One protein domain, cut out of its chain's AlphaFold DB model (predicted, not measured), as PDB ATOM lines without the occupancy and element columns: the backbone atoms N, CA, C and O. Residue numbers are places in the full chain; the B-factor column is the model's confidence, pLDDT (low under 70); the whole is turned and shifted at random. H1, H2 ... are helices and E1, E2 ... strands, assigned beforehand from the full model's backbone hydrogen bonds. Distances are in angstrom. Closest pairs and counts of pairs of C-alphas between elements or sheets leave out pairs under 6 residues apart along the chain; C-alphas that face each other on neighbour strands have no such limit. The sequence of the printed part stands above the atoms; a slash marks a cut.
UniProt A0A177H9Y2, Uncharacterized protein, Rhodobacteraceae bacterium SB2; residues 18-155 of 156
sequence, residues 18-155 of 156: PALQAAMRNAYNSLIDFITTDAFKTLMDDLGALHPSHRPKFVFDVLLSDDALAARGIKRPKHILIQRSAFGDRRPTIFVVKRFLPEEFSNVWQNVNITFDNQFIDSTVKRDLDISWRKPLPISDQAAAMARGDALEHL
ATOM      1  N   PRO A  18      -5.808  -4.138  -9.376       93.62
ATOM      2  CA  PRO A  18      -4.440  -4.033  -9.883       93.62
ATOM      3  C   PRO A  18      -3.673  -2.820  -9.341       93.62
ATOM      4  O   PRO A  18      -2.470  -2.928  -9.115       93.62
ATOM      5  N   ALA A  19      -4.347  -1.695  -9.068       93.75
ATOM      6  CA  ALA A  19      -3.699  -0.516  -8.491       93.75
ATOM      7  C   ALA A  19      -3.244  -0.782  -7.047       93.75
ATOM      8  O   ALA A  19      -2.090  -0.519  -6.706       93.75
ATOM      9  N   LEU A  20      -4.104  -1.408  -6.229       93.75
ATOM     10  CA  LEU A  20      -3.731  -1.852  -4.881       93.75
ATOM     11  C   LEU A  20      -2.556  -2.838  -4.924       93.75
ATOM     12  O   LEU A  20      -1.591  -2.698  -4.173       93.75
ATOM     13  N   GLN A  21      -2.607  -3.822  -5.827       95.06
ATOM     14  CA  GLN A  21      -1.534  -4.804  -5.977       95.06
ATOM     15  C   GLN A  21      -0.202  -4.135  -6.346       95.06
ATOM     16  O   GLN A  21       0.833  -4.469  -5.763       95.06
ATOM     17  N   ALA A  22      -0.213  -3.190  -7.287       96.62
ATOM     18  CA  ALA A  22       0.975  -2.434  -7.672       96.62
ATOM     19  C   ALA A  22       1.524  -1.611  -6.493       96.62
ATOM     20  O   ALA A  22       2.728  -1.648  -6.231       96.62
ATOM     21  N   ALA A  23       0.652  -0.948  -5.727       95.75
ATOM     22  CA  ALA A  23       1.044  -0.200  -4.534       95.75
ATOM     23  C   ALA A  23       1.700  -1.099  -3.472       95.75
ATOM     24  O   ALA A  23       2.749  -0.746  -2.929       95.75
ATOM     25  N   MET A  24       1.138  -2.287  -3.220       96.81
ATOM     26  CA  MET A  24       1.721  -3.267  -2.298       96.81
ATOM     27  C   MET A  24       3.093  -3.754  -2.773       96.81
ATOM     28  O   MET A  24       4.029  -3.790  -1.977       96.81
ATOM     29  N   ARG A  25       3.241  -4.094  -4.060       97.75
ATOM     30  CA  ARG A  25       4.529  -4.536  -4.628       97.75
ATOM     31  C   ARG A  25       5.596  -3.452  -4.512       97.75
ATOM     32  O   ARG A  25       6.687  -3.733  -4.034       97.75
ATOM     33  N   ASN A  26       5.262  -2.211  -4.861       96.94
ATOM     34  CA  ASN A  26       6.178  -1.079  -4.720       96.94
ATOM     35  C   ASN A  26       6.575  -0.848  -3.258       96.94
ATOM     36  O   ASN A  26       7.733  -0.555  -2.961       96.94
ATOM     37  N   ALA A  27       5.626  -1.006  -2.334       97.06
ATOM     38  CA  ALA A  27       5.910  -0.894  -0.917       97.06
ATOM     39  C   ALA A  27       6.859  -2.001  -0.431       97.06
ATOM     40  O   ALA A  27       7.836  -1.683   0.247       97.06
ATOM     41  N   TYR A  28       6.622  -3.256  -0.827       98.12
ATOM     42  CA  TYR A  28       7.510  -4.379  -0.522       98.12
ATOM     43  C   TYR A  28       8.900  -4.220  -1.133       98.12
ATOM     44  O   TYR A  28       9.866  -4.466  -0.422       98.12
ATOM     45  N   ASN A  29       9.021  -3.759  -2.380       97.88
ATOM     46  CA  ASN A  29      10.323  -3.513  -3.003       97.88
ATOM     47  C   ASN A  29      11.160  -2.557  -2.146       97.88
ATOM     48  O   ASN A  29      12.266  -2.903  -1.763       97.88
ATOM     49  N   SER A  30      10.597  -1.422  -1.713       96.94
ATOM     50  CA  SER A  30      11.348  -0.496  -0.851       96.94
ATOM     51  C   SER A  30      11.672  -1.063   0.533       96.94
ATOM     52  O   SER A  30      12.702  -0.713   1.103       96.94
ATOM     53  N   LEU A  31      10.805  -1.916   1.093       98.38
ATOM     54  CA  LEU A  31      11.123  -2.621   2.337       98.38
ATOM     55  C   LEU A  31      12.308  -3.568   2.134       98.38
ATOM     56  O   LEU A  31      13.236  -3.538   2.936       98.38
ATOM     57  N   ILE A  32      12.279  -4.365   1.064       98.06
ATOM     58  CA  ILE A  32      13.325  -5.324   0.695       98.06
ATOM     59  C   ILE A  32      14.641  -4.590   0.442       98.06
ATOM     60  O   ILE A  32      15.639  -4.930   1.072       98.06
ATOM     61  N   ASP A  33      14.639  -3.547  -0.388       97.69
ATOM     62  CA  ASP A  33      15.822  -2.736  -0.693       97.69
ATOM     63  C   ASP A  33      16.488  -2.215   0.587       97.69
ATOM     64  O   ASP A  33      17.707  -2.262   0.720       97.69
ATOM     65  N   PHE A  34      15.694  -1.768   1.566       97.69
ATOM     66  CA  PHE A  34      16.208  -1.275   2.843       97.69
ATOM     67  C   PHE A  34      16.811  -2.387   3.715       97.69
ATOM     68  O   PHE A  34      17.951  -2.259   4.176       97.69
ATOM     69  N   ILE A  35      16.075  -3.481   3.943       97.44
ATOM     70  CA  ILE A  35      16.522  -4.549   4.857       97.44
ATOM     71  C   ILE A  35      17.619  -5.441   4.260       97.44
ATOM     72  O   ILE A  35      18.242  -6.210   4.986       97.44
ATOM     73  N   THR A  36      17.843  -5.372   2.947       97.25
ATOM     74  CA  THR A  36      18.873  -6.160   2.248       97.25
ATOM     75  C   THR A  36      20.147  -5.370   1.952       97.25
ATOM     76  O   THR A  36      21.057  -5.900   1.309       97.25
ATOM     77  N   THR A  37      20.266  -4.139   2.458       98.00
ATOM     78  CA  THR A  37      21.548  -3.422   2.472       98.00
ATOM     79  C   THR A  37      22.574  -4.153   3.336       98.00
ATOM     80  O   THR A  37      22.220  -4.782   4.334       98.00
ATOM     81  N   ASP A  38      23.855  -4.049   2.990       98.19
ATOM     82  CA  ASP A  38      24.908  -4.745   3.739       98.19
ATOM     83  C   ASP A  38      25.013  -4.247   5.184       98.19
ATOM     84  O   ASP A  38      25.130  -5.055   6.097       98.19
ATOM     85  N   ALA A  39      24.830  -2.943   5.418       97.62
ATOM     86  CA  ALA A  39      24.783  -2.386   6.768       97.62
ATOM     87  C   ALA A  39      23.628  -2.971   7.603       97.62
ATOM     88  O   ALA A  39      23.813  -3.296   8.776       97.62
ATOM     89  N   PHE A  40      22.442  -3.150   7.005       97.81
ATOM     90  CA  PHE A  40      21.318  -3.775   7.704       97.81
ATOM     91  C   PHE A  40      21.573  -5.264   7.957       97.81
ATOM     92  O   PHE A  40      21.278  -5.739   9.050       97.81
ATOM     93  N   LYS A  41      22.171  -5.999   7.008       97.12
ATOM     94  CA  LYS A  41      22.573  -7.400   7.226       97.12
ATOM     95  C   LYS A  41      23.548  -7.526   8.397       97.12
ATOM     96  O   LYS A  41      23.285  -8.316   9.293       97.12
ATOM     97  N   THR A  42      24.584  -6.688   8.455       97.62
ATOM     98  CA  THR A  42      25.531  -6.672   9.582       97.62
ATOM     99  C   THR A  42      24.833  -6.378  10.912       97.62
ATOM    100  O   THR A  42      25.089  -7.055  11.901       97.62
ATOM    101  N   LEU A  43      23.882  -5.434  10.945       96.94
ATOM    102  CA  LEU A  43      23.065  -5.185  12.140       96.94
ATOM    103  C   LEU A  43      22.252  -6.423  12.560       96.94
ATOM    104  O   LEU A  43      22.061  -6.670  13.753       96.94
ATOM    105  N   MET A  44      21.745  -7.186  11.592       95.75
ATOM    106  CA  MET A  44      21.016  -8.423  11.860       95.75
ATOM    107  C   MET A  44      21.933  -9.548  12.340       95.75
ATOM    108  O   MET A  44      21.512 -10.315  13.206       95.75
ATOM    109  N   ASP A  45      23.171  -9.617  11.849       95.44
ATOM    110  CA  ASP A  45      24.191 -10.542  12.352       95.44
ATOM    111  C   ASP A  45      24.539 -10.220  13.814       95.44
ATOM    112  O   ASP A  45      24.527 -11.120  14.658       95.44
ATOM    113  N   ASP A  46      24.725  -8.936  14.147       95.12
ATOM    114  CA  ASP A  46      24.931  -8.472  15.527       95.12
ATOM    115  C   ASP A  46      23.765  -8.891  16.435       95.12
ATOM    116  O   ASP A  46      23.971  -9.445  17.517       95.12
ATOM    117  N   LEU A  47      22.522  -8.666  15.991       94.31
ATOM    118  CA  LEU A  47      21.321  -9.082  16.722       94.31
ATOM    119  C   LEU A  47      21.259 -10.610  16.886       94.31
ATOM    120  O   LEU A  47      20.873 -11.107  17.948       94.31
ATOM    121  N   GLY A  48      21.615 -11.354  15.837       90.81
ATOM    122  CA  GLY A  48      21.618 -12.815  15.809       90.81
ATOM    123  C   GLY A  48      22.656 -13.431  16.746       90.81
ATOM    124  O   GLY A  48      22.375 -14.456  17.371       90.81
ATOM    125  N   ALA A  49      23.807 -12.778  16.916       93.25
ATOM    126  CA  ALA A  49      24.859 -13.194  17.841       93.25
ATOM    127  C   ALA A  49      24.462 -13.037  19.322       93.25
ATOM    128  O   ALA A  49      25.045 -13.679  20.197       93.25
ATOM    129  N   LEU A  50      23.454 -12.212  19.627       90.75
ATOM    130  CA  LEU A  50      22.953 -12.056  20.990       90.75
ATOM    131  C   LEU A  50      22.122 -13.258  21.430       90.75
ATOM    132  O   LEU A  50      21.293 -13.788  20.679       90.75
ATOM    133  N   HIS A  51      22.250 -13.598  22.715       87.31
ATOM    134  CA  HIS A  51      21.320 -14.501  23.382       87.31
ATOM    135  C   HIS A  51      19.869 -13.996  23.218       87.31
ATOM    136  O   HIS A  51      19.639 -12.787  23.358       87.31
ATOM    137  N   PRO A  52      18.879 -14.880  22.962       83.88
ATOM    138  CA  PRO A  52      17.475 -14.516  22.756       83.88
ATOM    139  C   PRO A  52      16.900 -13.504  23.759       83.88
ATOM    140  O   PRO A  52      16.144 -12.623  23.353       83.88
ATOM    141  N   SER A  53      17.294 -13.580  25.034       81.31
ATOM    142  CA  SER A  53      16.842 -12.671  26.098       81.31
ATOM    143  C   SER A  53      17.326 -11.222  25.957       81.31
ATOM    144  O   SER A  53      16.681 -10.307  26.467       81.31
ATOM    145  N   HIS A  54      18.445 -10.981  25.267       87.31
ATOM    146  CA  HIS A  54      19.031  -9.645  25.097       87.31
ATOM    147  C   HIS A  54      18.523  -8.926  23.841       87.31
ATOM    148  O   HIS A  54      18.608  -7.698  23.742       87.31
ATOM    149  N   ARG A  55      17.943  -9.672  22.895       90.31
ATOM    150  CA  ARG A  55      17.445  -9.147  21.616       90.31
ATOM    151  C   ARG A  55      16.366  -8.061  21.778       90.31
ATOM    152  O   ARG A  55      16.483  -7.041  21.101       90.31
ATOM    153  N   PRO A  56      15.370  -8.174  22.689       88.88
ATOM    154  CA  PRO A  56      14.376  -7.112  22.879       88.88
ATOM    155  C   PRO A  56      14.984  -5.767  23.302       88.88
ATOM    156  O   PRO A  56      14.549  -4.717  22.826       88.88
ATOM    157  N   LYS A  57      16.009  -5.796  24.166       88.94
ATOM    158  CA  LYS A  57      16.726  -4.589  24.595       88.94
ATOM    159  C   LYS A  57      17.519  -3.980  23.440       88.94
ATOM    160  O   LYS A  57      17.403  -2.783  23.208       88.94
ATOM    161  N   PHE A  58      18.240  -4.803  22.676       94.25
ATOM    162  CA  PHE A  58      18.964  -4.338  21.491       94.25
ATOM    163  C   PHE A  58      18.039  -3.635  20.492       94.25
ATOM    164  O   PHE A  58      18.380  -2.586  19.959       94.25
ATOM    165  N   VAL A  59      16.837  -4.167  20.264       92.88
ATOM    166  CA  VAL A  59      15.872  -3.530  19.359       92.88
ATOM    167  C   VAL A  59      15.462  -2.152  19.852       92.88
ATOM    168  O   VAL A  59      15.422  -1.211  19.063       92.88
ATOM    169  N   PHE A  60      15.164  -2.030  21.143       91.12
ATOM    170  CA  PHE A  60      14.783  -0.755  21.737       91.12
ATOM    171  C   PHE A  60      15.919   0.274  21.658       91.12
ATOM    172  O   PHE A  60      15.688   1.394  21.211       91.12
ATOM    173  N   ASP A  61      17.134  -0.127  22.031       93.88
ATOM    174  CA  ASP A  61      18.286   0.774  22.112       93.88
ATOM    175  C   ASP A  61      18.868   1.123  20.727       93.88
ATOM    176  O   ASP A  61      19.399   2.217  20.538       93.88
ATOM    177  N   VAL A  62      18.779   0.203  19.754       96.25
ATOM    178  CA  VAL A  62      19.442   0.323  18.443       96.25
ATOM    179  C   VAL A  62      18.440   0.488  17.303       96.25
ATOM    180  O   VAL A  62      18.417   1.527  16.656       96.25
ATOM    181  N   LEU A  63      17.588  -0.509  17.043       95.38
ATOM    182  CA  LEU A  63      16.719  -0.536  15.851       95.38
ATOM    183  C   LEU A  63      15.640   0.555  15.837       95.38
ATOM    184  O   LEU A  63      15.188   0.965  14.765       95.38
ATOM    185  N   LEU A  64      15.189   1.009  17.008       94.62
ATOM    186  CA  LEU A  64      14.194   2.081  17.102       94.62
ATOM    187  C   LEU A  64      14.811   3.487  17.116       94.62
ATOM    188  O   LEU A  64      14.073   4.455  16.912       94.62
ATOM    189  N   SER A  65      16.127   3.600  17.313       95.44
ATOM    190  CA  SER A  65      16.853   4.868  17.423       95.44
ATOM    191  C   SER A  65      17.489   5.260  16.088       95.44
ATOM    192  O   SER A  65      18.383   4.576  15.593       95.44
ATOM    193  N   ASP A  66      17.055   6.384  15.507       93.81
ATOM    194  CA  ASP A  66      17.648   6.893  14.261       93.81
ATOM    195  C   ASP A  66      19.138   7.225  14.428       93.81
ATOM    196  O   ASP A  66      19.922   6.948  13.523       93.81
ATOM    197  N   ASP A  67      19.546   7.730  15.594       96.50
ATOM    198  CA  ASP A  67      20.948   8.047  15.883       96.50
ATOM    199  C   ASP A  67      21.809   6.777  15.954       96.50
ATOM    200  O   ASP A  67      22.906   6.725  15.392       96.50
ATOM    201  N   ALA A  68      21.306   5.715  16.594       97.06
ATOM    202  CA  ALA A  68      22.032   4.449  16.711       97.06
ATOM    203  C   ALA A  68      22.149   3.708  15.369       97.06
ATOM    204  O   ALA A  68      23.166   3.045  15.120       97.06
ATOM    205  N   LEU A  69      21.128   3.830  14.511       97.06
ATOM    206  CA  LEU A  69      21.158   3.352  13.128       97.06
ATOM    207  C   LEU A  69      22.146   4.164  12.284       97.06
ATOM    208  O   LEU A  69      22.983   3.579  11.593       97.06
ATOM    209  N   ALA A  70      22.112   5.495  12.383       96.50
ATOM    210  CA  ALA A  70      23.016   6.375  11.649       96.50
ATOM    211  C   ALA A  70      24.486   6.121  12.016       96.50
ATOM    212  O   ALA A  70      25.333   6.053  11.125       96.50
ATOM    213  N   ALA A  71      24.781   5.873  13.297       96.94
ATOM    214  CA  ALA A  71      26.111   5.476  13.769       96.94
ATOM    215  C   ALA A  71      26.620   4.155  13.152       96.94
ATOM    216  O   ALA A  71      27.818   3.891  13.167       96.94
ATOM    217  N   ARG A  72      25.721   3.334  12.590       96.19
ATOM    218  CA  ARG A  72      26.020   2.084  11.866       96.19
ATOM    219  C   ARG A  72      25.945   2.240  10.347       96.19
ATOM    220  O   ARG A  72      25.916   1.250   9.626       96.19
ATOM    221  N   GLY A  73      25.866   3.474   9.848       96.62
ATOM    222  CA  GLY A  73      25.713   3.753   8.420       96.62
ATOM    223  C   GLY A  73      24.327   3.416   7.862       96.62
ATOM    224  O   GLY A  73      24.145   3.406   6.646       96.62
ATOM    225  N   ILE A  74      23.333   3.162   8.719       97.62
ATOM    226  CA  ILE A  74      21.968   2.837   8.303       97.62
ATOM    227  C   ILE A  74      21.123   4.103   8.360       97.62
ATOM    228  O   ILE A  74      20.824   4.636   9.427       97.62
ATOM    229  N   LYS A  75      20.674   4.570   7.195       96.00
ATOM    230  CA  LYS A  75      19.717   5.674   7.097       96.00
ATOM    231  C   LYS A  75      18.322   5.128   6.830       96.00
ATOM    232  O   LYS A  75      18.023   4.708   5.714       96.00
ATOM    233  N   ARG A  76      17.450   5.175   7.839       95.38
ATOM    234  CA  ARG A  76      16.045   4.772   7.700       95.38
ATOM    235  C   ARG A  76      15.308   5.706   6.721       95.38
ATOM    236  O   ARG A  76      15.276   6.919   6.945       95.38
ATOM    237  N   PRO A  77      14.706   5.191   5.632       95.06
ATOM    238  CA  PRO A  77      13.905   6.016   4.732       95.06
ATOM    239  C   PRO A  77      12.667   6.582   5.438       95.06
ATOM    240  O   PRO A  77      12.023   5.880   6.209       95.06
ATOM    241  N   LYS A  78      12.270   7.823   5.116       91.81
ATOM    242  CA  LYS A  78      11.143   8.524   5.774       91.81
ATOM    243  C   LYS A  78       9.815   7.752   5.768       91.81
ATOM    244  O   LYS A  78       8.981   7.963   6.637       91.81
ATOM    245  N   HIS A  79       9.598   6.907   4.765       92.00
ATOM    246  CA  HIS A  79       8.365   6.139   4.595       92.00
ATOM    247  C   HIS A  79       8.444   4.723   5.191       92.00
ATOM    248  O   HIS A  79       7.493   3.952   5.052       92.00
ATOM    249  N   ILE A  80       9.567   4.364   5.817       96.44
ATOM    250  CA  ILE A  80       9.771   3.081   6.485       96.44
ATOM    251  C   ILE A  80       9.757   3.306   7.992       96.44
ATOM    252  O   ILE A  80      10.476   4.149   8.520       96.44
ATOM    253  N   LEU A  81       8.957   2.504   8.685       96.25
ATOM    254  CA  LEU A  81       8.853   2.506  10.134       96.25
ATOM    255  C   LEU A  81       9.333   1.164  10.682       96.25
ATOM    256  O   LEU A  81       8.836   0.111  10.286       96.25
ATOM    257  N   ILE A  82      10.266   1.219  11.627       96.38
ATOM    258  CA  ILE A  82      10.660   0.071  12.444       96.38
ATOM    259  C   ILE A  82       9.901   0.178  13.762       96.38
ATOM    260  O   ILE A  82       9.893   1.237  14.387       96.38
ATOM    261  N   GLN A  83       9.240  -0.897  14.174       92.44
ATOM    262  CA  GLN A  83       8.493  -0.930  15.430       92.44
ATOM    263  C   GLN A  83       8.610  -2.305  16.085       92.44
ATOM    264  O   GLN A  83       8.717  -3.322  15.401       92.44
ATOM    265  N   ARG A  84       8.497  -2.350  17.412       90.31
ATOM    266  CA  ARG A  84       8.194  -3.609  18.104       90.31
ATOM    267  C   ARG A  84       6.782  -4.064  17.733       90.31
ATOM    268  O   ARG A  84       5.910  -3.228  17.488       90.31
ATOM    269  N   SER A  85       6.561  -5.370  17.686       84.19
ATOM    270  CA  SER A  85       5.261  -5.952  17.348       84.19
ATOM    271  C   SER A  85       5.028  -7.226  18.141       84.19
ATOM    272  O   SER A  85       5.980  -7.906  18.502       84.19
ATOM    273  N   ALA A  86       3.756  -7.529  18.370       82.88
ATOM    274  CA  ALA A  86       3.279  -8.742  19.011       82.88
ATOM    275  C   ALA A  86       2.113  -9.288  18.184       82.88
ATOM    276  O   ALA A  86       1.259  -8.515  17.743       82.88
ATOM    277  N   PHE A  87       2.055 -10.603  17.990       78.38
ATOM    278  CA  PHE A  87       0.959 -11.259  17.278       78.38
ATOM    279  C   PHE A  87       0.102 -12.099  18.230       78.38
ATOM    280  O   PHE A  87       0.552 -12.561  19.281       78.38
ATOM    281  N   GLY A  88      -1.170 -12.274  17.862       73.88
ATOM    282  CA  GLY A  88      -2.117 -13.101  18.614       73.88
ATOM    283  C   GLY A  88      -1.719 -14.577  18.653       73.88
ATOM    284  O   GLY A  88      -1.990 -15.258  19.635       73.88
ATOM    285  N   ASP A  89      -0.992 -15.035  17.633       75.19
ATOM    286  CA  ASP A  89      -0.451 -16.393  17.511       75.19
ATOM    287  C   ASP A  89       0.751 -16.676  18.434       75.19
ATOM    288  O   ASP A  89       1.306 -17.772  18.396       75.19
ATOM    289  N   ARG A  90       1.147 -15.703  19.270       75.56
ATOM    290  CA  ARG A  90       2.239 -15.807  20.252       75.56
ATOM    291  C   ARG A  90       3.608 -16.137  19.642       75.56
ATOM    292  O   ARG A  90       4.513 -16.509  20.391       75.56
ATOM    293  N   ARG A  91       3.820 -15.942  18.332       79.25
ATOM    294  CA  ARG A  91       5.176 -16.017  17.767       79.25
ATOM    295  C   ARG A  91       6.096 -15.017  18.474       79.25
ATOM    296  O   ARG A  91       5.649 -13.910  18.796       79.25
ATOM    297  N   PRO A  92       7.372 -15.370  18.724       82.88
ATOM    298  CA  PRO A  92       8.320 -14.524  19.441       82.88
ATOM    299  C   PRO A  92       8.851 -13.402  18.544       82.88
ATOM    300  O   PRO A  92      10.055 -13.261  18.333       82.88
ATOM    301  N   THR A  93       7.940 -12.606  17.998       85.69
ATOM    302  CA  THR A  93       8.254 -11.451  17.177       85.69
ATOM    303  C   THR A  93       9.075 -10.453  17.958       85.69
ATOM    304  O   THR A  93       8.705 -10.013  19.044       85.69
ATOM    305  N   ILE A  94      10.207 -10.083  17.374       88.44
ATOM    306  CA  ILE A  94      11.105  -9.096  17.949       88.44
ATOM    307  C   ILE A  94      10.674  -7.710  17.464       88.44
ATOM    308  O   ILE A  94      10.416  -6.800  18.257       88.44
ATOM    309  N   PHE A  95      10.588  -7.540  16.145       94.19
ATOM    310  CA  PHE A  95      10.201  -6.281  15.522       94.19
ATOM    311  C   PHE A  95       9.656  -6.500  14.114       94.19
ATOM    312  O   PHE A  95       9.754  -7.582  13.537       94.19
ATOM    313  N   VAL A  96       9.075  -5.447  13.550       95.56
ATOM    314  CA  VAL A  96       8.671  -5.408  12.147       95.56
ATOM    315  C   VAL A  96       9.219  -4.154  11.489       95.56
ATOM    316  O   VAL A  96       9.333  -3.096  12.118       95.56
ATOM    317  N   VAL A  97       9.505  -4.273  10.200       97.31
ATOM    318  CA  VAL A  97       9.786  -3.146   9.314       97.31
ATOM    319  C   VAL A  97       8.577  -2.991   8.406       97.31
ATOM    320  O   VAL A  97       8.210  -3.924   7.691       97.31
ATOM    321  N   LYS A  98       7.910  -1.841   8.464       96.94
ATOM    322  CA  LYS A  98       6.648  -1.618   7.757       96.94
ATOM    323  C   LYS A  98       6.637  -0.331   6.958       96.94
ATOM    324  O   LYS A  98       7.351   0.623   7.262       96.94
ATOM    325  N   ARG A  99       5.752  -0.305   5.967       96.88
ATOM    326  CA  ARG A  99       5.449   0.865   5.154       96.88
ATOM    327  C   ARG A  99       3.939   0.999   5.013       96.88
ATOM    328  O   ARG A  99       3.260   0.039   4.646       96.88
ATOM    329  N   PHE A 100       3.426   2.188   5.304       95.38
ATOM    330  CA  PHE A 100       2.030   2.518   5.037       95.38
ATOM    331  C   PHE A 100       1.797   2.632   3.530       95.38
ATOM    332  O   PHE A 100       2.646   3.154   2.801       95.38
ATOM    333  N   LEU A 101       0.661   2.113   3.071       94.62
ATOM    334  CA  LEU A 101       0.222   2.319   1.696       94.62
ATOM    335  C   LEU A 101      -0.309   3.753   1.537       94.62
ATOM    336  O   LEU A 101      -0.658   4.384   2.539       94.62
ATOM    337  N   PRO A 102      -0.370   4.284   0.302       92.94
ATOM    338  CA  PRO A 102      -1.053   5.546   0.034       92.94
ATOM    339  C   PRO A 102      -2.457   5.591   0.654       92.94
ATOM    340  O   PRO A 102      -3.145   4.571   0.738       92.94
ATOM    341  N   GLU A 103      -2.872   6.779   1.103       90.00
ATOM    342  CA  GLU A 103      -4.114   6.973   1.866       90.00
ATOM    343  C   GLU A 103      -5.342   6.426   1.131       90.00
ATOM    344  O   GLU A 103      -6.213   5.821   1.758       90.00
ATOM    345  N   GLU A 104      -5.362   6.546  -0.199       90.25
ATOM    346  CA  GLU A 104      -6.426   6.026  -1.061       90.25
ATOM    347  C   GLU A 104      -6.717   4.535  -0.839       90.25
ATOM    348  O   GLU A 104      -7.865   4.143  -0.986       90.25
ATOM    349  N   PHE A 105      -5.735   3.732  -0.409       90.88
ATOM    350  CA  PHE A 105      -5.881   2.292  -0.160       90.88
ATOM    351  C   PHE A 105      -6.184   1.929   1.302       90.88
ATOM    352  O   PHE A 105      -6.498   0.775   1.615       90.88
ATOM    353  N   SER A 106      -6.079   2.893   2.225       84.50
ATOM    354  CA  SER A 106      -6.077   2.638   3.674       84.50
ATOM    355  C   SER A 106      -7.433   2.202   4.242       84.50
ATOM    356  O   SER A 106      -7.504   1.729   5.377       84.50
ATOM    357  N   ASN A 107      -8.510   2.321   3.461       81.69
ATOM    358  CA  ASN A 107      -9.841   1.808   3.800       81.69
ATOM    359  C   ASN A 107      -9.933   0.271   3.742       81.69
ATOM    360  O   ASN A 107     -10.826  -0.296   4.379       81.69
ATOM    361  N   VAL A 108      -9.033  -0.388   3.003       86.94
ATOM    362  CA  VAL A 108      -8.930  -1.858   2.937       86.94
ATOM    363  C   VAL A 108      -7.600  -2.354   3.470       86.94
ATOM    364  O   VAL A 108      -7.572  -3.330   4.216       86.94
ATOM    365  N   TRP A 109      -6.502  -1.696   3.100       90.06
ATOM    366  CA  TRP A 109      -5.160  -2.154   3.431       90.06
ATOM    367  C   TRP A 109      -4.290  -0.977   3.864       90.06
ATOM    368  O   TRP A 109      -3.878  -0.151   3.059       90.06
ATOM    369  N   GLN A 110      -3.997  -0.890   5.161       91.19
ATOM    370  CA  GLN A 110      -3.267   0.261   5.704       91.19
ATOM    371  C   GLN A 110      -1.760   0.196   5.446       91.19
ATOM    372  O   GLN A 110      -1.116   1.217   5.221       91.19
ATOM    373  N   ASN A 111      -1.158  -0.989   5.550       94.75
ATOM    374  CA  ASN A 111       0.291  -1.145   5.480       94.75
ATOM    375  C   ASN A 111       0.700  -2.546   5.031       94.75
ATOM    376  O   ASN A 111      -0.060  -3.505   5.154       94.75
ATOM    377  N   VAL A 112       1.938  -2.649   4.569       96.38
ATOM    378  CA  VAL A 112       2.653  -3.917   4.412       96.38
ATOM    379  C   VAL A 112       3.850  -3.932   5.356       96.38
ATOM    380  O   VAL A 112       4.402  -2.879   5.690       96.38
ATOM    381  N   ASN A 113       4.243  -5.117   5.814       96.31
ATOM    382  CA  ASN A 113       5.354  -5.278   6.741       96.31
ATOM    383  C   ASN A 113       6.139  -6.565   6.482       96.31
ATOM    384  O   ASN A 113       5.619  -7.518   5.899       96.31
ATOM    385  N   ILE A 114       7.395  -6.552   6.923       96.12
ATOM    386  CA  ILE A 114       8.277  -7.710   7.034       96.12
ATOM    387  C   ILE A 114       8.554  -7.904   8.523       96.12
ATOM    388  O   ILE A 114       8.922  -6.958   9.224       96.12
ATOM    389  N   THR A 115       8.317  -9.122   9.001       93.38
ATOM    390  CA  THR A 115       8.410  -9.479  10.417       93.38
ATOM    391  C   THR A 115       9.720 -10.195  10.703       93.38
ATOM    392  O   THR A 115      10.121 -11.071   9.941       93.38
ATOM    393  N   PHE A 116      10.363  -9.817  11.806       92.56
ATOM    394  CA  PHE A 116      11.587 -10.428  12.305       92.56
ATOM    395  C   PHE A 116      11.295 -11.084  13.650       92.56
ATOM    396  O   PHE A 116      11.093 -10.411  14.665       92.56
ATOM    397  N   ASP A 117      11.257 -12.409  13.633       88.56
ATOM    398  CA  ASP A 117      11.033 -13.226  14.815       88.56
ATOM    399  C   ASP A 117      12.358 -13.613  15.476       88.56
ATOM    400  O   ASP A 117      13.432 -13.587  14.871       88.56
ATOM    401  N   ASN A 118      12.281 -13.977  16.752       82.75
ATOM    402  CA  ASN A 118      13.375 -14.649  17.427       82.75
ATOM    403  C   ASN A 118      13.575 -16.040  16.819       82.75
ATOM    404  O   ASN A 118      12.701 -16.544  16.125       82.75
ATOM    405  N   GLN A 119      14.708 -16.689  17.075       73.94
ATOM    406  CA  GLN A 119      14.831 -18.090  16.678       73.94
ATOM    407  C   GLN A 119      13.848 -18.920  17.509       73.94
ATOM    408  O   GLN A 119      13.862 -18.853  18.738       73.94
ATOM    409  N   PHE A 120      12.994 -19.679  16.832       71.19
ATOM    410  CA  PHE A 120      12.081 -20.635  17.439       71.19
ATOM    411  C   PHE A 120      11.970 -21.871  16.552       71.19
ATOM    412  O   PHE A 120      12.245 -21.822  15.352       71.19
ATOM    413  N   ILE A 121      11.576 -22.991  17.149       69.00
ATOM    414  CA  ILE A 121      11.277 -24.209  16.406       69.00
ATOM    415  C   ILE A 121       9.828 -24.081  15.928       69.00
ATOM    416  O   ILE A 121       8.912 -24.044  16.740       69.00
ATOM    417  N   ASP A 122       9.595 -23.988  14.619       68.44
ATOM    418  CA  ASP A 122       8.248 -23.714  14.090       68.44
ATOM    419  C   ASP A 122       7.199 -24.743  14.546       68.44
ATOM    420  O   ASP A 122       6.062 -24.387  14.845       68.44
ATOM    421  N   SER A 123       7.602 -26.007  14.709       70.56
ATOM    422  CA  SER A 123       6.730 -27.074  15.210       70.56
ATOM    423  C   SER A 123       6.357 -26.950  16.690       70.56
ATOM    424  O   SER A 123       5.403 -27.600  17.117       70.56
ATOM    425  N   THR A 124       7.063 -26.134  17.481       66.81
ATOM    426  CA  THR A 124       6.705 -25.888  18.887       66.81
ATOM    427  C   THR A 124       5.684 -24.762  19.028       66.81
ATOM    428  O   THR A 124       5.037 -24.654  20.068       66.81
ATOM    429  N   VAL A 125       5.465 -23.961  17.979       66.50
ATOM    430  CA  VAL A 125       4.399 -22.957  17.959       66.50
ATOM    431  C   VAL A 125       3.074 -23.652  17.658       66.50
ATOM    432  O   VAL A 125       2.791 -24.043  16.525       66.50
ATOM    433  N   LYS A 126       2.232 -23.806  18.683       64.38
ATOM    434  CA  LYS A 126       0.890 -24.381  18.523       64.38
ATOM    435  C   LYS A 126       0.016 -23.473  17.655       64.38
ATOM    436  O   LYS A 126      -0.465 -22.438  18.105       64.38
ATOM    437  N   ARG A 127      -0.239 -23.906  16.419       63.31
ATOM    438  CA  ARG A 127      -1.201 -23.298  15.483       63.31
ATOM    439  C   ARG A 127      -2.585 -23.904  15.688       63.31
ATOM    440  O   ARG A 127      -3.133 -24.547  14.800       63.31
ATOM    441  N   ASP A 128      -3.099 -23.794  16.903       62.31
ATOM    442  CA  ASP A 128      -4.418 -24.324  17.216       62.31
ATOM    443  C   ASP A 128      -5.491 -23.431  16.561       62.31
ATOM    444  O   ASP A 128      -5.445 -22.199  16.669       62.31
ATOM    445  N   LEU A 129      -6.412 -24.039  15.808       57.50
ATOM    446  CA  LEU A 129      -7.380 -23.326  14.967       57.50
ATOM    447  C   LEU A 129      -8.331 -22.472  15.813       57.50
ATOM    448  O   LEU A 129      -8.625 -21.338  15.428       57.50
ATOM    449  N   ASP A 130      -8.680 -22.951  17.009       59.69
ATOM    450  CA  ASP A 130      -9.531 -22.246  17.978       59.69
ATOM    451  C   ASP A 130      -8.798 -21.089  18.689       59.69
ATOM    452  O   ASP A 130      -9.401 -20.285  19.401       59.69
ATOM    453  N   ILE A 131      -7.478 -20.983  18.494       54.47
ATOM    454  CA  ILE A 131      -6.566 -20.092  19.226       54.47
ATOM    455  C   ILE A 131      -5.893 -19.061  18.302       54.47
ATOM    456  O   ILE A 131      -5.304 -18.081  18.766       54.47
ATOM    457  N   SER A 132      -6.032 -19.238  16.989       55.47
ATOM    458  CA  SER A 132      -5.421 -18.424  15.929       55.47
ATOM    459  C   SER A 132      -5.690 -16.909  16.025       55.47
ATOM    460  O   SER A 132      -4.938 -16.117  15.459       55.47
ATOM    461  N   TRP A 133      -6.693 -16.490  16.808       59.44
ATOM    462  CA  TRP A 133      -7.021 -15.088  17.078       59.44
ATOM    463  C   TRP A 133      -7.154 -14.781  18.578       59.44
ATOM    464  O   TRP A 133      -8.223 -14.407  19.061       59.44
ATOM    465  N   ARG A 134      -6.057 -14.882  19.340       70.56
ATOM    466  CA  ARG A 134      -5.974 -14.244  20.669       70.56
ATOM    467  C   ARG A 134      -5.659 -12.756  20.549       70.56
ATOM    468  O   ARG A 134      -5.001 -12.309  19.608       70.56
ATOM    469  N   LYS A 135      -6.041 -11.984  21.570       77.12
ATOM    470  CA  LYS A 135      -5.476 -10.645  21.767       77.12
ATOM    471  C   LYS A 135      -3.951 -10.787  21.935       77.12
ATOM    472  O   LYS A 135      -3.524 -11.587  22.776       77.12
ATOM    473  N   PRO A 136      -3.126 -10.050  21.166       80.31
ATOM    474  CA  PRO A 136      -1.680 -10.059  21.363       80.31
ATOM    475  C   PRO A 136      -1.321  -9.728  22.816       80.31
ATOM    476  O   PRO A 136      -2.013  -8.919  23.444       80.31
ATOM    477  N   LEU A 137      -0.246 -10.327  23.343       82.00
ATOM    478  CA  LEU A 137       0.315  -9.864  24.614       82.00
ATOM    479  C   LEU A 137       0.741  -8.402  24.447       82.00
ATOM    480  O   LEU A 137       1.199  -8.020  23.362       82.00
ATOM    481  N   PRO A 138       0.641  -7.577  25.499       87.00
ATOM    482  CA  PRO A 138       1.349  -6.311  25.516       87.00
ATOM    483  C   PRO A 138       2.830  -6.532  25.179       87.00
ATOM    484  O   PRO A 138       3.457  -7.479  25.649       87.00
ATOM    485  N   ILE A 139       3.403  -5.642  24.363       84.25
ATOM    486  CA  ILE A 139       4.794  -5.757  23.890       84.25
ATOM    487  C   ILE A 139       5.785  -5.844  25.065       84.25
ATOM    488  O   ILE A 139       6.797  -6.535  24.971       84.25
ATOM    489  N   SER A 140       5.501  -5.150  26.174       84.50
ATOM    490  CA  SER A 140       6.290  -5.215  27.411       84.50
ATOM    491  C   SER A 140       6.344  -6.624  27.989       84.50
ATOM    492  O   SER A 140       7.410  -7.083  28.391       84.50
ATOM    493  N   ASP A 141       5.208  -7.311  27.996       85.94
ATOM    494  CA  ASP A 141       5.033  -8.589  28.675       85.94
ATOM    495  C   ASP A 141       5.664  -9.701  27.843       85.94
ATOM    496  O   ASP A 141       6.382 -10.546  28.377       85.94
ATOM    497  N   GLN A 142       5.497  -9.628  26.518       84.75
ATOM    498  CA  GLN A 142       6.209 -10.484  25.575       84.75
ATOM    499  C   GLN A 142       7.729 -10.315  25.705       84.75
ATOM    500  O   GLN A 142       8.448 -11.305  25.830       84.75
ATOM    501  N   ALA A 143       8.226  -9.074  25.725       82.81
ATOM    502  CA  ALA A 143       9.655  -8.811  25.878       82.81
ATOM    503  C   ALA A 143      10.196  -9.331  27.221       82.81
ATOM    504  O   ALA A 143      11.275  -9.918  27.254       82.81
ATOM    505  N   ALA A 144       9.446  -9.156  28.313       84.81
ATOM    506  CA  ALA A 144       9.832  -9.639  29.636       84.81
ATOM    507  C   ALA A 144       9.858 -11.173  29.712       84.81
ATOM    508  O   ALA A 144      10.782 -11.741  30.290       84.81
ATOM    509  N   ALA A 145       8.879 -11.847  29.108       83.88
ATOM    510  CA  ALA A 145       8.855 -13.301  29.003       83.88
ATOM    511  C   ALA A 145      10.033 -13.845  28.188       83.88
ATOM    512  O   ALA A 145      10.759 -14.720  28.656       83.88
ATOM    513  N   MET A 146      10.305 -13.249  27.023       83.88
ATOM    514  CA  MET A 146      11.472 -13.598  26.208       83.88
ATOM    515  C   MET A 146      12.788 -13.360  26.961       83.88
ATOM    516  O   MET A 146      13.720 -14.149  26.829       83.88
ATOM    517  N   ALA A 147      12.866 -12.306  27.779       81.94
ATOM    518  CA  ALA A 147      14.034 -12.030  28.608       81.94
ATOM    519  C   ALA A 147      14.286 -13.114  29.674       81.94
ATOM    520  O   ALA A 147      15.439 -13.370  30.016       81.94
ATOM    521  N   ARG A 148      13.230 -13.774  30.166       82.56
ATOM    522  CA  ARG A 148      13.320 -14.901  31.111       82.56
ATOM    523  C   ARG A 148      13.512 -16.262  30.438       82.56
ATOM    524  O   ARG A 148      13.836 -17.224  31.122       82.56
ATOM    525  N   GLY A 149      13.348 -16.337  29.115       76.31
ATOM    526  CA  GLY A 149      13.340 -17.600  28.375       76.31
ATOM    527  C   GLY A 149      12.008 -18.350  28.465       76.31
ATOM    528  O   GLY A 149      11.966 -19.541  28.170       76.31
ATOM    529  N   ASP A 150      10.931 -17.669  28.864       80.31
ATOM    530  CA  ASP A 150       9.607 -18.276  28.974       80.31
ATOM    531  C   ASP A 150       9.008 -18.526  27.584       80.31
ATOM    532  O   ASP A 150       9.080 -17.684  26.682       80.31
ATOM    533  N   ALA A 151       8.338 -19.666  27.441       75.75
ATOM    534  CA  ALA A 151       7.538 -19.992  26.268       75.75
ATOM    535  C   ALA A 151       6.265 -19.120  26.230       75.75
ATOM    536  O   ALA A 151       5.423 -19.172  27.133       75.75
ATOM    537  N   LEU A 152       6.120 -18.302  25.182       78.00
ATOM    538  CA  LEU A 152       5.025 -17.330  25.045       78.00
ATOM    539  C   LEU A 152       3.651 -17.995  24.895       78.00
ATOM    540  O   LEU A 152       2.626 -17.396  25.229       78.00
ATOM    541  N   GLU A 153       3.623 -19.233  24.411       69.94
ATOM    542  CA  GLU A 153       2.422 -20.047  24.240       69.94
ATOM    543  C   GLU A 153       1.708 -20.362  25.563       69.94
ATOM    544  O   GLU A 153       0.490 -20.575  25.567       69.94
ATOM    545  N   HIS A 154       2.443 -20.366  26.677       71.00
ATOM    546  CA  HIS A 154       1.926 -20.687  28.008       71.00
ATOM    547  C   HIS A 154       1.427 -19.459  28.776       71.00
ATOM    548  O   HIS A 154       0.885 -19.600  29.871       71.00
ATOM    549  N   LEU A 155       1.580 -18.260  28.206       71.31
ATOM    550  CA  LEU A 155       1.161 -17.012  28.833       71.31
ATOM    551  C   LEU A 155      -0.289 -16.673  28.463       71.31
ATOM    552  O   LEU A 155      -0.642 -16.568  27.277       71.31
TER     553      LEU A 155
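What this domain is: This is residues 18 to 155 of the 156 residues of an uncharacterized protein of Rhodobacteraceae bacterium SB2 (UniProt A0A177H9Y2). A small sheet of three strands, E1, E2 and E3, has the long helix H1 slanting over one face, at E2 and E3. H2 makes a corner with the end of H1 and runs side by side with H3, which lies beside the strands, while H5 is near E2. The printed part has 138 residues, in the order H1 H2 H3 H4 E1 E2 E3 H5, class mixed; the antiparallel sheet runs E1 - E2 - E3. It is compact, with a radius of gyration of the C-alphas of 16.1 A and spans of 41 by 40 by 23 A.

Where its parts are: E1 is residues 81 to 83, E2 93 to 100 (19.5 A) and E3 111 to 117 (18.7 A). H1, residues 18 to 35, runs 25.6 A from C-alpha 18 at (-4.440, -4.033, -9.883). H2 is residues 38 to 49 (16.4 A), H3 55 to 63, H4 66 to 70, and H5 139 to 148, ending at C-alpha 148 at (13.320, -14.901, 31.111).

How they stand to each other: E1 E2 E3 is a meander, each strand the antiparallel neighbour of the one before, in two hairpins; N 83 and O 96 are 3.0 A apart, N 97 and O 114 2.9 A. H1 is on the sheet at a height of 8.3 A, its closest C-alphas to E2 being Ala 27 and Arg 99, 6.3 A. H3 is on the same face as H1. H1 and H2 are close but not clearly touching, the C-alphas of Ile 35 and Lys 41 being 7.1 A apart. H3 and H5 only just touch, with 3 pairs of C-alphas within 8 A, the closest Pro 56 and Ala 143, 5.8 A. H3 and H4 touch only at the corner, the C-alphas of Val 62 and Ala 68 being 5.2 A apart. Every O i to N i+4 pair is within hydrogen-bond range in H1, H2, H3, H4 and H5.

The domain as a whole: The C-alphas of Pro 18 and Arg 148, the two farthest apart, are 46.0 A apart. The printed part has no cut. The link from E3 to H5, residues 118 to 138, is long. Mean pLDDT of the printed part is 87.6, under 70 at residues 121 to 122, 124 to 133 and 153.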